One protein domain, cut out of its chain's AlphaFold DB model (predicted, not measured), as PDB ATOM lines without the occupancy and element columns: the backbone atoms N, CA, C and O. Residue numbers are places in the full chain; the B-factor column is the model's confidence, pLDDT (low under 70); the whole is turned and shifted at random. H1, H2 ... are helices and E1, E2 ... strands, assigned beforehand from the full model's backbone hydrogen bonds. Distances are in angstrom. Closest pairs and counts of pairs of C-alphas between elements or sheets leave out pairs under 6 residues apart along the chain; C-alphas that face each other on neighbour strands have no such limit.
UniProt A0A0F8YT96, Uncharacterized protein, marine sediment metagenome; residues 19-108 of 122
ATOM      1  N   PRO A  19      43.587 -32.200 -25.952       84.19
ATOM      2  CA  PRO A  19      43.775 -30.784 -26.175       84.19
ATOM      3  C   PRO A  19      42.628 -30.209 -26.998       84.19
ATOM      4  O   PRO A  19      42.294 -30.719 -28.070       84.19
ATOM      5  N   LYS A  20      42.077 -29.091 -26.534       88.88
ATOM      6  CA  LYS A  20      41.208 -28.245 -27.343       88.88
ATOM      7  C   LYS A  20      41.976 -27.798 -28.581       88.88
ATOM      8  O   LYS A  20      43.126 -27.376 -28.488       88.88
ATOM      9  N   LEU A  21      41.347 -27.856 -29.741       89.75
ATOM     10  CA  LEU A  21      41.945 -27.394 -30.988       89.75
ATOM     11  C   LEU A  21      41.550 -25.944 -31.218       89.75
ATOM     12  O   LEU A  21      40.374 -25.603 -31.078       89.75
ATOM     13  N   HIS A  22      42.509 -25.096 -31.583       89.19
ATOM     14  CA  HIS A  22      42.246 -23.694 -31.894       89.19
ATOM     15  C   HIS A  22      42.947 -23.276 -33.187       89.19
ATOM     16  O   HIS A  22      44.164 -23.114 -33.231       89.19
ATOM     17  N   ILE A  23      42.170 -23.066 -34.244       88.19
ATOM     18  CA  ILE A  23      42.648 -22.521 -35.511       88.19
ATOM     19  C   ILE A  23      42.748 -21.000 -35.389       88.19
ATOM     20  O   ILE A  23      41.733 -20.312 -35.306       88.19
ATOM     21  N   LEU A  24      43.967 -20.465 -35.441       81.56
ATOM     22  CA  LEU A  24      44.272 -19.031 -35.295       81.56
ATOM     23  C   LEU A  24      44.050 -18.217 -36.585       81.56
ATOM     24  O   LEU A  24      44.680 -17.180 -36.793       81.56
ATOM     25  N   ASN A  25      43.208 -18.706 -37.497       75.69
ATOM     26  CA  ASN A  25      42.962 -18.085 -38.795       75.69
ATOM     27  C   ASN A  25      41.466 -17.841 -39.003       75.69
ATOM     28  O   ASN A  25      40.700 -18.793 -39.131       75.69
ATOM     29  N   LYS A  26      41.069 -16.568 -39.101       72.81
ATOM     30  CA  LYS A  26      39.688 -16.171 -39.411       72.81
ATOM     31  C   LYS A  26      39.328 -16.259 -40.894       72.81
ATOM     32  O   LYS A  26      38.154 -16.207 -41.222       72.81
ATOM     33  N   ASN A  27      40.312 -16.422 -41.778       71.50
ATOM     34  CA  ASN A  27      40.087 -16.481 -43.224       71.50
ATOM     35  C   ASN A  27      39.716 -17.888 -43.722       71.50
ATOM     36  O   ASN A  27      39.662 -18.115 -44.928       71.50
ATOM     37  N   ILE A  28      39.501 -18.845 -42.814       76.50
ATOM     38  CA  ILE A  28      38.810 -20.089 -43.154       76.50
ATOM     39  C   ILE A  28      37.371 -19.738 -43.559       76.50
ATOM     40  O   ILE A  28      36.726 -18.938 -42.885       76.50
ATOM     41  N   ASN A  29      36.880 -20.339 -44.643       78.00
ATOM     42  CA  ASN A  29      35.480 -20.240 -45.050       78.00
ATOM     43  C   ASN A  29      34.669 -21.451 -44.555       78.00
ATOM     44  O   ASN A  29      35.240 -22.489 -44.215       78.00
ATOM     45  N   ASP A  30      33.342 -21.326 -44.570       79.88
ATOM     46  CA  ASP A  30      32.427 -22.368 -44.081       79.88
ATOM     47  C   ASP A  30      32.617 -23.704 -44.812       79.88
ATOM     48  O   ASP A  30      32.661 -24.751 -44.181       79.88
ATOM     49  N   ALA A  31      32.879 -23.680 -46.124       80.38
ATOM     50  CA  ALA A  31      33.139 -24.895 -46.900       80.38
ATOM     51  C   ALA A  31      34.373 -25.679 -46.407       80.38
ATOM     52  O   ALA A  31      34.385 -26.910 -46.434       80.38
ATOM     53  N   ALA A  32      35.423 -24.988 -45.949       81.88
ATOM     54  CA  ALA A  32      36.586 -25.637 -45.356       81.88
ATOM     55  C   ALA A  32      36.268 -26.223 -43.971       81.88
ATOM     56  O   ALA A  32      36.784 -27.291 -43.641       81.88
ATOM     57  N   LEU A  33      35.422 -25.555 -43.180       85.62
ATOM     58  CA  LEU A  33      34.955 -26.071 -41.888       85.62
ATOM     59  C   LEU A  33      34.083 -27.316 -42.063       85.62
ATOM     60  O   LEU A  33      34.317 -28.304 -41.371       85.62
ATOM     61  N   ASP A  34      33.165 -27.300 -43.026       85.69
ATOM     62  CA  ASP A  34      32.305 -28.440 -43.354       85.69
ATOM     63  C   ASP A  34      33.131 -29.646 -43.814       85.69
ATOM     64  O   ASP A  34      32.887 -30.777 -43.391       85.69
ATOM     65  N   LEU A  35      34.159 -29.416 -44.638       85.12
ATOM     66  CA  LEU A  35      35.059 -30.479 -45.084       85.12
ATOM     67  C   LEU A  35      35.864 -31.070 -43.915       85.12
ATOM     68  O   LEU A  35      36.060 -32.284 -43.852       85.12
ATOM     69  N   ILE A  36      36.314 -30.228 -42.978       87.62
ATOM     70  CA  ILE A  36      36.982 -30.688 -41.756       87.62
ATOM     71  C   ILE A  36      36.020 -31.523 -40.908       87.62
ATOM     72  O   ILE A  36      36.403 -32.615 -40.482       87.62
ATOM     73  N   GLU A  37      34.788 -31.060 -40.678       91.94
ATOM     74  CA  GLU A  37      33.785 -31.821 -39.923       91.94
ATOM     75  C   GLU A  37      33.511 -33.172 -40.591       91.94
ATOM     76  O   GLU A  37      33.511 -34.194 -39.909       91.94
ATOM     77  N   HIS A  38      33.356 -33.206 -41.915       86.94
ATOM     78  CA  HIS A  38      33.111 -34.441 -42.658       86.94
ATOM     79  C   HIS A  38      34.251 -35.459 -42.510       86.94
ATOM     80  O   HIS A  38      34.002 -36.635 -42.252       86.94
ATOM     81  N   ASN A  39      35.502 -35.004 -42.623       83.31
ATOM     82  CA  ASN A  39      36.673 -35.885 -42.619       83.31
ATOM     83  C   ASN A  39      37.120 -36.307 -41.214       83.31
ATOM     84  O   ASN A  39      37.714 -37.369 -41.042       83.31
ATOM     85  N   THR A  40      36.888 -35.462 -40.208       85.88
ATOM     86  CA  THR A  40      37.455 -35.641 -38.859       85.88
ATOM     87  C   THR A  40      36.395 -35.818 -37.774       85.88
ATOM     88  O   THR A  40      36.722 -36.246 -36.670       85.88
ATOM     89  N   GLY A  41      35.138 -35.450 -38.031       89.44
ATOM     90  CA  GLY A  41      34.093 -35.312 -37.014       89.44
ATOM     91  C   GLY A  41      34.258 -34.094 -36.093       89.44
ATOM     92  O   GLY A  41      33.494 -33.949 -35.138       89.44
ATOM     93  N   LEU A  42      35.247 -33.220 -36.328       91.56
ATOM     94  CA  LEU A  42      35.496 -32.039 -35.499       91.56
ATOM     95  C   LEU A  42      34.600 -30.870 -35.898       91.56
ATOM     96  O   LEU A  42      34.706 -30.327 -36.994       91.56
ATOM     97  N   ARG A  43      33.792 -30.411 -34.939       93.25
ATOM     98  CA  ARG A  43      32.947 -29.221 -35.077       93.25
ATOM     99  C   ARG A  43      33.655 -27.986 -34.557       93.25
ATOM    100  O   ARG A  43      33.688 -27.734 -33.350       93.25
ATOM    101  N   PHE A  44      34.203 -27.210 -35.477       91.38
ATOM    102  CA  PHE A  44      34.844 -25.940 -35.176       91.38
ATOM    103  C   PHE A  44      33.801 -24.830 -35.043       91.38
ATOM    104  O   PHE A  44      33.004 -24.588 -35.942       91.38
ATOM    105  N   LYS A  45      33.809 -24.145 -33.900       90.81
ATOM    106  CA  LYS A  45      32.940 -22.998 -33.618       90.81
ATOM    107  C   LYS A  45      33.746 -21.714 -33.677       90.81
ATOM    108  O   LYS A  45      34.875 -21.687 -33.186       90.81
ATOM    109  N   ASP A  46      33.152 -20.664 -34.236       88.62
ATOM    110  CA  ASP A  46      33.758 -19.336 -34.234       88.62
ATOM    111  C   ASP A  46      34.004 -18.863 -32.794       88.62
ATOM    112  O   ASP A  46      33.195 -19.040 -31.876       88.62
ATOM    113  N   THR A  47      35.169 -18.278 -32.606       83.31
ATOM    114  CA  THR A  47      35.616 -17.595 -31.407       83.31
ATOM    115  C   THR A  47      36.090 -16.217 -31.850       83.31
ATOM    116  O   THR A  47      36.601 -16.038 -32.953       83.31
ATOM    117  N   ALA A  48      36.033 -15.218 -30.971       82.00
ATOM    118  CA  ALA A  48      36.486 -13.866 -31.308       82.00
ATOM    119  C   ALA A  48      37.923 -13.786 -31.890       82.00
ATOM    120  O   ALA A  48      38.274 -12.759 -32.470       82.00
ATOM    121  N   TRP A  49      38.719 -14.859 -31.811       77.88
ATOM    122  CA  TRP A  49      40.121 -14.944 -32.212       77.88
ATOM    123  C   TRP A  49      40.436 -16.049 -33.240       77.88
ATOM    124  O   TRP A  49      41.605 -16.233 -33.576       77.88
ATOM    125  N   GLY A  50      39.433 -16.752 -33.774       86.56
ATOM    126  CA  GLY A  50      39.639 -17.909 -34.653       86.56
ATOM    127  C   GLY A  50      38.553 -18.959 -34.467       86.56
ATOM    128  O   GLY A  50      37.472 -18.632 -34.000       86.56
ATOM    129  N   TYR A  51      38.833 -20.226 -34.745       89.81
ATOM    130  CA  TYR A  51      37.851 -21.302 -34.582       89.81
ATOM    131  C   TYR A  51      38.326 -22.349 -33.590       89.81
ATOM    132  O   TYR A  51      39.500 -22.717 -33.606       89.81
ATOM    133  N   ALA A  52      37.429 -22.877 -32.761       91.44
ATOM    134  CA  ALA A  52      37.792 -23.881 -31.772       91.44
ATOM    135  C   ALA A  52      36.881 -25.109 -31.760       91.44
ATOM    136  O   ALA A  52      35.665 -24.992 -31.900       91.44
ATOM    137  N   ALA A  53      37.479 -26.272 -31.516       92.75
ATOM    138  CA  ALA A  53      36.793 -27.553 -31.360       92.75
ATOM    139  C   ALA A  53      37.342 -28.297 -30.135       92.75
ATOM    140  O   ALA A  53      38.534 -28.205 -29.838       92.75
ATOM    141  N   GLN A  54      36.483 -29.036 -29.432       92.12
ATOM    142  CA  GLN A  54      36.902 -29.984 -28.398       92.12
ATOM    143  C   GLN A  54      36.834 -31.398 -28.989       92.12
ATOM    144  O   GLN A  54      35.734 -31.837 -29.321       92.12
ATOM    145  N   PRO A  55      37.968 -32.099 -29.140       90.31
ATOM    146  CA  PRO A  55      37.974 -33.482 -29.600       90.31
ATOM    147  C   PRO A  55      37.385 -34.431 -28.555       90.31
ATOM    148  O   PRO A  55      37.600 -34.266 -27.351       90.31
ATOM    149  N   GLU A  56      36.691 -35.458 -29.029       89.75
ATOM    150  CA  GLU A  56      36.198 -36.580 -28.232       89.75
ATOM    151  C   GLU A  56      37.187 -37.749 -28.219       89.75
ATOM    152  O   GLU A  56      37.272 -38.450 -27.204       89.75
ATOM    153  N   THR A  57      37.934 -37.929 -29.319       88.56
ATOM    154  CA  THR A  57      38.937 -38.992 -29.493       88.56
ATOM    155  C   THR A  57      40.239 -38.480 -30.117       88.56
ATOM    156  O   THR A  57      40.258 -37.506 -30.877       88.56
ATOM    157  N   SER A  58      41.349 -39.157 -29.820       83.25
ATOM    158  CA  SER A  58      42.675 -38.864 -30.381       83.25
ATOM    159  C   SER A  58      42.704 -39.029 -31.901       83.25
ATOM    160  O   SER A  58      43.381 -38.264 -32.590       83.25
ATOM    161  N   SER A  59      41.897 -39.952 -32.440       83.81
ATOM    162  CA  SER A  59      41.756 -40.163 -33.884       83.81
ATOM    163  C   SER A  59      41.263 -38.919 -34.614       83.81
ATOM    164  O   SER A  59      41.724 -38.664 -35.718       83.81
ATOM    165  N   GLN A  60      40.372 -38.120 -34.021       88.06
ATOM    166  CA  GLN A  60      39.885 -36.897 -34.669       88.06
ATOM    167  C   GLN A  60      41.023 -35.890 -34.878       88.06
ATOM    168  O   GLN A  60      41.135 -35.264 -35.933       88.06
ATOM    169  N   ILE A  61      41.901 -35.767 -33.879       85.19
ATOM    170  CA  ILE A  61      43.072 -34.887 -33.929       85.19
ATOM    171  C   ILE A  61      44.096 -35.424 -34.931       85.19
ATOM    172  O   ILE A  61      44.630 -34.662 -35.736       85.19
ATOM    173  N   ALA A  62      44.352 -36.733 -34.894       81.38
ATOM    174  CA  ALA A  62      45.295 -37.392 -35.782       81.38
ATOM    175  C   ALA A  62      44.871 -37.219 -37.252       81.38
ATOM    176  O   ALA A  62      45.663 -36.731 -38.059       81.38
ATOM    177  N   THR A  63      43.607 -37.511 -37.581       80.56
ATOM    178  CA  THR A  63      43.053 -37.314 -38.928       80.56
ATOM    179  C   THR A  63      43.184 -35.861 -39.374       80.56
ATOM    180  O   THR A  63      43.664 -35.606 -40.472       80.56
ATOM    181  N   LEU A  64      42.876 -34.883 -38.511       84.12
ATOM    182  CA  LEU A  64      43.036 -33.466 -38.851       84.12
ATOM    183  C   LEU A  64      44.485 -33.111 -39.234       84.12
ATOM    184  O   LEU A  64      44.712 -32.462 -40.252       84.12
ATOM    185  N   ILE A  65      45.463 -33.520 -38.424       77.38
ATOM    186  CA  ILE A  65      46.881 -33.180 -38.639       77.38
ATOM    187  C   ILE A  65      47.459 -33.920 -39.856       77.38
ATOM    188  O   ILE A  65      48.364 -33.408 -40.513       77.38
ATOM    189  N   MET A  66      46.946 -35.111 -40.170       71.44
ATOM    190  CA  MET A  66      47.392 -35.897 -41.325       71.44
ATOM    191  C   MET A  66      46.738 -35.470 -42.640       71.44
ATOM    192  O   MET A  66      47.384 -35.543 -43.686       71.44
ATOM    193  N   THR A  67      45.492 -34.998 -42.607       72.25
ATOM    194  CA  THR A  67      44.771 -34.529 -43.798       72.25
ATOM    195  C   THR A  67      45.151 -33.096 -44.178       72.25
ATOM    196  O   THR A  67      45.187 -32.761 -45.361       72.25
ATOM    197  N   TYR A  68      45.455 -32.234 -43.202       73.75
ATOM    198  CA  TYR A  68      45.631 -30.799 -43.429       73.75
ATOM    199  C   TYR A  68      46.991 -30.290 -42.944       73.75
ATOM    200  O   TYR A  68      47.452 -30.615 -41.852       73.75
ATOM    201  N   ASN A  69      47.622 -29.421 -43.739       68.38
ATOM    202  CA  ASN A  69      48.941 -28.878 -43.420       68.38
ATOM    203  C   ASN A  69      48.847 -27.728 -42.399       68.38
ATOM    204  O   ASN A  69      48.717 -26.552 -42.759       68.38
ATOM    205  N   PHE A  70      48.906 -28.071 -41.114       72.69
ATOM    206  CA  PHE A  70      48.931 -27.107 -40.018       72.69
ATOM    207  C   PHE A  70      50.326 -26.978 -39.409       72.69
ATOM    208  O   PHE A  70      50.958 -27.964 -39.033       72.69
ATOM    209  N   LYS A  71      50.763 -25.737 -39.175       71.00
ATOM    210  CA  LYS A  71      51.764 -25.468 -38.138       71.00
ATOM    211  C   LYS A  71      51.078 -25.598 -36.786       71.00
ATOM    212  O   LYS A  71      50.055 -24.948 -36.560       71.00
ATOM    213  N   THR A  72      51.640 -26.419 -35.907       70.69
ATOM    214  CA  THR A  72      51.064 -26.701 -34.592       70.69
ATOM    215  C   THR A  72      51.903 -26.068 -33.485       70.69
ATOM    216  O   THR A  72      53.133 -26.038 -33.551       70.69
ATOM    217  N   GLN A  73      51.241 -25.530 -32.464       71.50
ATOM    218  CA  GLN A  73      51.889 -25.072 -31.240       71.50
ATOM    219  C   GLN A  73      51.036 -25.478 -30.045       71.50
ATOM    220  O   GLN A  73      49.881 -25.074 -29.927       71.50
ATOM    221  N   TYR A  74      51.607 -26.268 -29.146       69.44
ATOM    222  CA  TYR A  74      50.908 -26.771 -27.975       69.44
ATOM    223  C   TYR A  74      51.177 -25.904 -26.750       69.44
ATOM    224  O   TYR A  74      52.321 -25.536 -26.476       69.44
ATOM    225  N   HIS A  75      50.115 -25.582 -26.019       67.75
ATOM    226  CA  HIS A  75      50.175 -24.845 -24.763       67.75
ATOM    227  C   HIS A  75      49.448 -25.635 -23.683       67.75
ATOM    228  O   HIS A  75      48.260 -25.934 -23.795       67.75
ATOM    229  N   ASN A  76      50.180 -25.934 -22.617       62.19
ATOM    230  CA  ASN A  76      49.635 -26.483 -21.388       62.19
ATOM    231  C   ASN A  76      50.061 -25.559 -20.252       62.19
ATOM    232  O   ASN A  76      51.222 -25.586 -19.842       62.19
ATOM    233  N   ASN A  77      49.154 -24.699 -19.800       47.47
ATOM    234  CA  ASN A  77      49.362 -23.878 -18.612       47.47
ATOM    235  C   ASN A  77      48.083 -23.906 -17.747       47.47
ATOM    236  O   ASN A  77      47.056 -24.425 -18.182       47.47
ATOM    237  N   ALA A  78      48.160 -23.401 -16.513       37.75
ATOM    238  CA  ALA A  78      47.055 -23.465 -15.550       37.75
ATOM    239  C   ALA A  78      45.783 -22.704 -15.995       37.75
ATOM    240  O   ALA A  78      44.695 -23.017 -15.518       37.75
ATOM    241  N   ASP A  79      45.909 -21.769 -16.944       41.69
ATOM    242  CA  ASP A  79      44.868 -20.801 -17.311       41.69
ATOM    243  C   ASP A  79      44.355 -21.029 -18.759       41.69
ATOM    244  O   ASP A  79      43.189 -20.807 -19.093       41.69
ATOM    245  N   SER A  80      45.213 -21.557 -19.633       48.97
ATOM    246  CA  SER A  80      44.947 -22.073 -20.970       48.97
ATOM    247  C   SER A  80      44.904 -23.595 -20.887       48.97
ATOM    248  O   SER A  80      45.883 -24.296 -21.158       48.97
ATOM    249  N   HIS A  81      43.734 -24.069 -20.465       59.81
ATOM    250  CA  HIS A  81      43.213 -25.422 -20.630       59.81
ATOM    251  C   HIS A  81      43.861 -26.095 -21.839       59.81
ATOM    252  O   HIS A  81      43.727 -25.562 -22.936       59.81
ATOM    253  N   ASN A  82      44.593 -27.190 -21.619       73.00
ATOM    254  CA  ASN A  82      45.242 -28.034 -22.626       73.00
ATOM    255  C   ASN A  82      44.818 -27.703 -24.078       73.00
ATOM    256  O   ASN A  82      43.738 -28.112 -24.498       73.00
ATOM    257  N   THR A  83      45.593 -26.893 -24.812       77.75
ATOM    258  CA  THR A  83      45.195 -26.381 -26.141       77.75
ATOM    259  C   THR A  83      46.291 -26.616 -27.175       77.75
ATOM    260  O   THR A  83      47.462 -26.291 -26.962       77.75
ATOM    261  N   LEU A  84      45.892 -27.120 -28.340       83.38
ATOM    262  CA  LEU A  84      46.708 -27.222 -29.540       83.38
ATOM    263  C   LEU A  84      46.287 -26.135 -30.535       83.38
ATOM    264  O   LEU A  84      45.199 -26.174 -31.115       83.38
ATOM    265  N   TYR A  85      47.167 -25.160 -30.742       81.69
ATOM    266  CA  TYR A  85      46.962 -24.100 -31.719       81.69
ATOM    267  C   TYR A  85      47.395 -24.550 -33.109       81.69
ATOM    268  O   TYR A  85      48.460 -25.144 -33.277       81.69
ATOM    269  N   LEU A  86      46.577 -24.218 -34.102       82.94
ATOM    270  CA  LEU A  86      46.727 -24.599 -35.500       82.94
ATOM    271  C   LEU A  86      46.803 -23.331 -36.360       82.94
ATOM    272  O   LEU A  86      45.941 -22.452 -36.276       82.94
ATOM    273  N   LYS A  87      47.829 -23.221 -37.206       77.81
ATOM    274  CA  LYS A  87      48.007 -22.092 -38.133       77.81
ATOM    275  C   LYS A  87      48.315 -22.591 -39.544       77.81
ATOM    276  O   LYS A  87      49.217 -23.403 -39.725       77.81
ATOM    277  N   PHE A  88      47.609 -22.062 -40.544       68.69
ATOM    278  CA  PHE A  88      47.889 -22.347 -41.956       68.69
ATOM    279  C   PHE A  88      49.209 -21.721 -42.415       68.69
ATOM    280  O   PHE A  88      49.552 -20.598 -42.026       68.69
ATOM    281  N   GLY A  89      49.928 -22.418 -43.295       54.88
ATOM    282  CA  GLY A  89      50.951 -21.795 -44.132       54.88
ATOM    283  C   GLY A  89      50.291 -20.890 -45.177       54.88
ATOM    284  O   GLY A  89      49.482 -21.356 -45.969       54.88
ATOM    285  N   LEU A  90      50.620 -19.595 -45.179       44.66
ATOM    286  CA  LEU A  90      50.015 -18.574 -46.053       44.66
ATOM    287  C   LEU A  90      50.335 -18.725 -47.559       44.66
ATOM    288  O   LEU A  90      49.784 -17.967 -48.347       44.66
ATOM    289  N   LEU A  91      51.220 -19.643 -47.967       39.19
ATOM    290  CA  LEU A  91      51.830 -19.621 -49.308       39.19
ATOM    291  C   LEU A  91      51.476 -20.788 -50.244       39.19
ATOM    292  O   LEU A  91      51.744 -20.675 -51.433       39.19
ATOM    293  N   GLU A  92      50.865 -21.880 -49.779       40.19
ATOM    294  CA  GLU A  92      50.902 -23.137 -50.559       40.19
ATOM    295  C   GLU A  92      49.547 -23.787 -50.861       40.19
ATOM    296  O   GLU A  92      49.487 -24.804 -51.557       40.19
ATOM    297  N   GLY A  93      48.437 -23.212 -50.392       39.56
ATOM    298  CA  GLY A  93      47.161 -23.929 -50.414       39.56
ATOM    299  C   GLY A  93      47.268 -25.243 -49.629       39.56
ATOM    300  O   GLY A  93      48.198 -25.445 -48.852       39.56
ATOM    301  N   PHE A  94      46.325 -26.161 -49.822       39.12
ATOM    302  CA  PHE A  94      46.305 -27.487 -49.188       39.12
ATOM    303  C   PHE A  94      47.446 -28.424 -49.658       39.12
ATOM    304  O   PHE A  94      47.262 -29.636 -49.744       39.12
ATOM    305  N   LYS A  95      48.634 -27.913 -49.996       35.38
ATOM    306  CA  LYS A  95      49.812 -28.747 -50.230       35.38
ATOM    307  C   LYS A  95      50.424 -29.132 -48.889       35.38
ATOM    308  O   LYS A  95      50.973 -28.311 -48.160       35.38
ATOM    309  N   VAL A  96      50.282 -30.409 -48.553       41.34
ATOM    310  CA  VAL A  96      50.907 -31.047 -47.391       41.34
ATOM    311  C   VAL A  96      52.365 -31.357 -47.734       41.34
ATOM    312  O   VAL A  96      52.677 -32.439 -48.230       41.34
ATOM    313  N   GLU A  97      53.263 -30.394 -47.515       34.34
ATOM    314  CA  GLU A  97      54.705 -30.602 -47.734       34.34
ATOM    315  C   GLU A  97      55.360 -31.382 -46.584       34.34
ATOM    316  O   GLU A  97      56.299 -32.142 -46.807       34.34
ATOM    317  N   HIS A  98      54.806 -31.296 -45.369       37.94
ATOM    318  CA  HIS A  98      55.316 -32.007 -44.199       37.94
ATOM    319  C   HIS A  98      54.165 -32.565 -43.353       37.94
ATOM    320  O   HIS A  98      53.520 -31.839 -42.601       37.94
ATOM    321  N   VAL A  99      53.915 -33.875 -43.457       45.28
ATOM    322  CA  VAL A  99      53.087 -34.600 -42.481       45.28
ATOM    323  C   VAL A  99      53.865 -34.597 -41.170       45.28
ATOM    324  O   VAL A  99      54.917 -35.226 -41.070       45.28
ATOM    325  N   CYS A 100      53.394 -33.861 -40.168       53.41
ATOM    326  CA  CYS A 100      54.085 -33.799 -38.887       53.41
ATOM    327  C   CYS A 100      53.673 -34.985 -38.002       53.41
ATOM    328  O   CYS A 100      53.011 -34.809 -36.983       53.41
ATOM    329  N   TYR A 101      54.068 -36.200 -38.389       49.06
ATOM    330  CA  TYR A 101      53.971 -37.390 -37.533       49.06
ATOM    331  C   TYR A 101      54.627 -37.126 -36.165       49.06
ATOM    332  O   TYR A 101      54.025 -37.346 -35.114       49.06
ATOM    333  N   ASP A 102      55.793 -36.473 -36.184       52.03
ATOM    334  CA  ASP A 102      56.500 -35.992 -34.998       52.03
ATOM    335  C   ASP A 102      55.675 -35.017 -34.146       52.03
ATOM    336  O   ASP A 102      55.968 -34.843 -32.969       52.03
ATOM    337  N   CYS A 103      54.668 -34.332 -34.700       56.72
ATOM    338  CA  CYS A 103      53.793 -33.462 -33.916       56.72
ATOM    339  C   CYS A 103      52.818 -34.285 -33.079       56.72
ATOM    340  O   CYS A 103      52.498 -33.860 -31.975       56.72
ATOM    341  N   CYS A 104      52.357 -35.445 -33.547       58.62
ATOM    342  CA  CYS A 104      51.560 -36.331 -32.704       58.62
ATOM    343  C   CYS A 104      52.412 -36.851 -31.539       58.62
ATOM    344  O   CYS A 104      52.004 -36.722 -30.389       58.62
ATOM    345  N   GLU A 105      53.640 -37.299 -31.811       61.19
ATOM    346  CA  GLU A 105      54.575 -37.758 -30.776       61.19
ATOM    347  C   GLU A 105      54.947 -36.641 -29.781       61.19
ATOM    348  O   GLU A 105      54.771 -36.801 -28.572       61.19
ATOM    349  N   LYS A 106      55.362 -35.462 -30.268       61.69
ATOM    350  CA  LYS A 106      55.722 -34.296 -29.431       61.69
ATOM    351  C   LYS A 106      54.561 -33.771 -28.587       61.69
ATOM    352  O   LYS A 106      54.798 -33.141 -27.558       61.69
ATOM    353  N   ASN A 107      53.321 -34.013 -29.015       53.03
ATOM    354  CA  ASN A 107      52.113 -33.599 -28.300       53.03
ATOM    355  C   ASN A 107      51.413 -34.758 -27.576       53.03
ATOM    356  O   ASN A 107      50.320 -34.559 -27.047       53.03
ATOM    357  N   HIS A 108      52.039 -35.940 -27.507       62.25
ATOM    358  CA  HIS A 108      51.503 -37.144 -26.859       62.25
ATOM    359  C   HIS A 108      50.116 -37.563 -27.373       62.25
ATOM    360  O   HIS A 108      49.283 -38.074 -26.623       62.25
TER     361      HIS A 108
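This is residues 19 to 108 of the 122 residues of an uncharacterized protein of marine sediment metagenome (UniProt A0A0F8YT96). A strongly twisted wall of five strands is grazed by H2 and the short H3, while H1 joins H2 at a steep angle. The link between E4 and E5 and the long loop of residues 89 to 100, leading to H3, hold the two farthest C-alphas. The 90 printed residues run E1 H1 E2 E3 H2 E4 E5 H3, with a mixed sheet ordered E2 E3 E1 E5 E4; the class is mixed, helices and strands. The whole is compact, with a radius of gyration of the C-alphas of 12.3 A and spans of 34 by 29 by 24 A.

E1, residues 20 to 23, is parallel to E5, residues 83 to 88, with N 22 and O 84 2.9 A apart. E3, residues 50 to 53, is antiparallel to E1, with N 21 and O 53 at 2.8 A. E2, residues 45 to 47, forms a hairpin with E3, with N 47 and O 50 at 2.7 A. E4, residues 70 to 75, forms a hairpin with E5, with N 85 and O 73 at 2.8 A. H1, residues 30 to 40, touches H2, residues 58 to 67, at a steep tilt of 56 degrees; their closest C-alphas, of Thr 40 and Gln 60, are 5.0 A apart. H3, residues 101 to 106, is close to H2 but not clearly touching, the closest C-alphas, of Ala 62 and Cys 104, being 7.1 A apart. E1, H1, E2 and E3, H2, E4 are split strand-helix-strand units, each with a helix between two strands that are not neighbours in the sheet: E3 is between E1 and E2, and E1 and E5 are between E3 and E4; both crossovers are right-handed. Every O i to N i+4 pair is within hydrogen-bond range in H1, H2 and H3.

E1 begins at C-alpha 20 (41.208, -28.245, -27.343), and H3 ends at C-alpha 106 (55.722, -34.296, -29.431). H1 measures 15.1 A, H2 14.3 A, E4 15.5 A and E5 16.5 A.

The C-alphas of Ala 78 and Glu 92 are farthest apart, 35.2 A. The printed part has no cut, and E5 to H3 is a long link. Residues 69, 74 to 81 and 88 to 108 have pLDDT under 70.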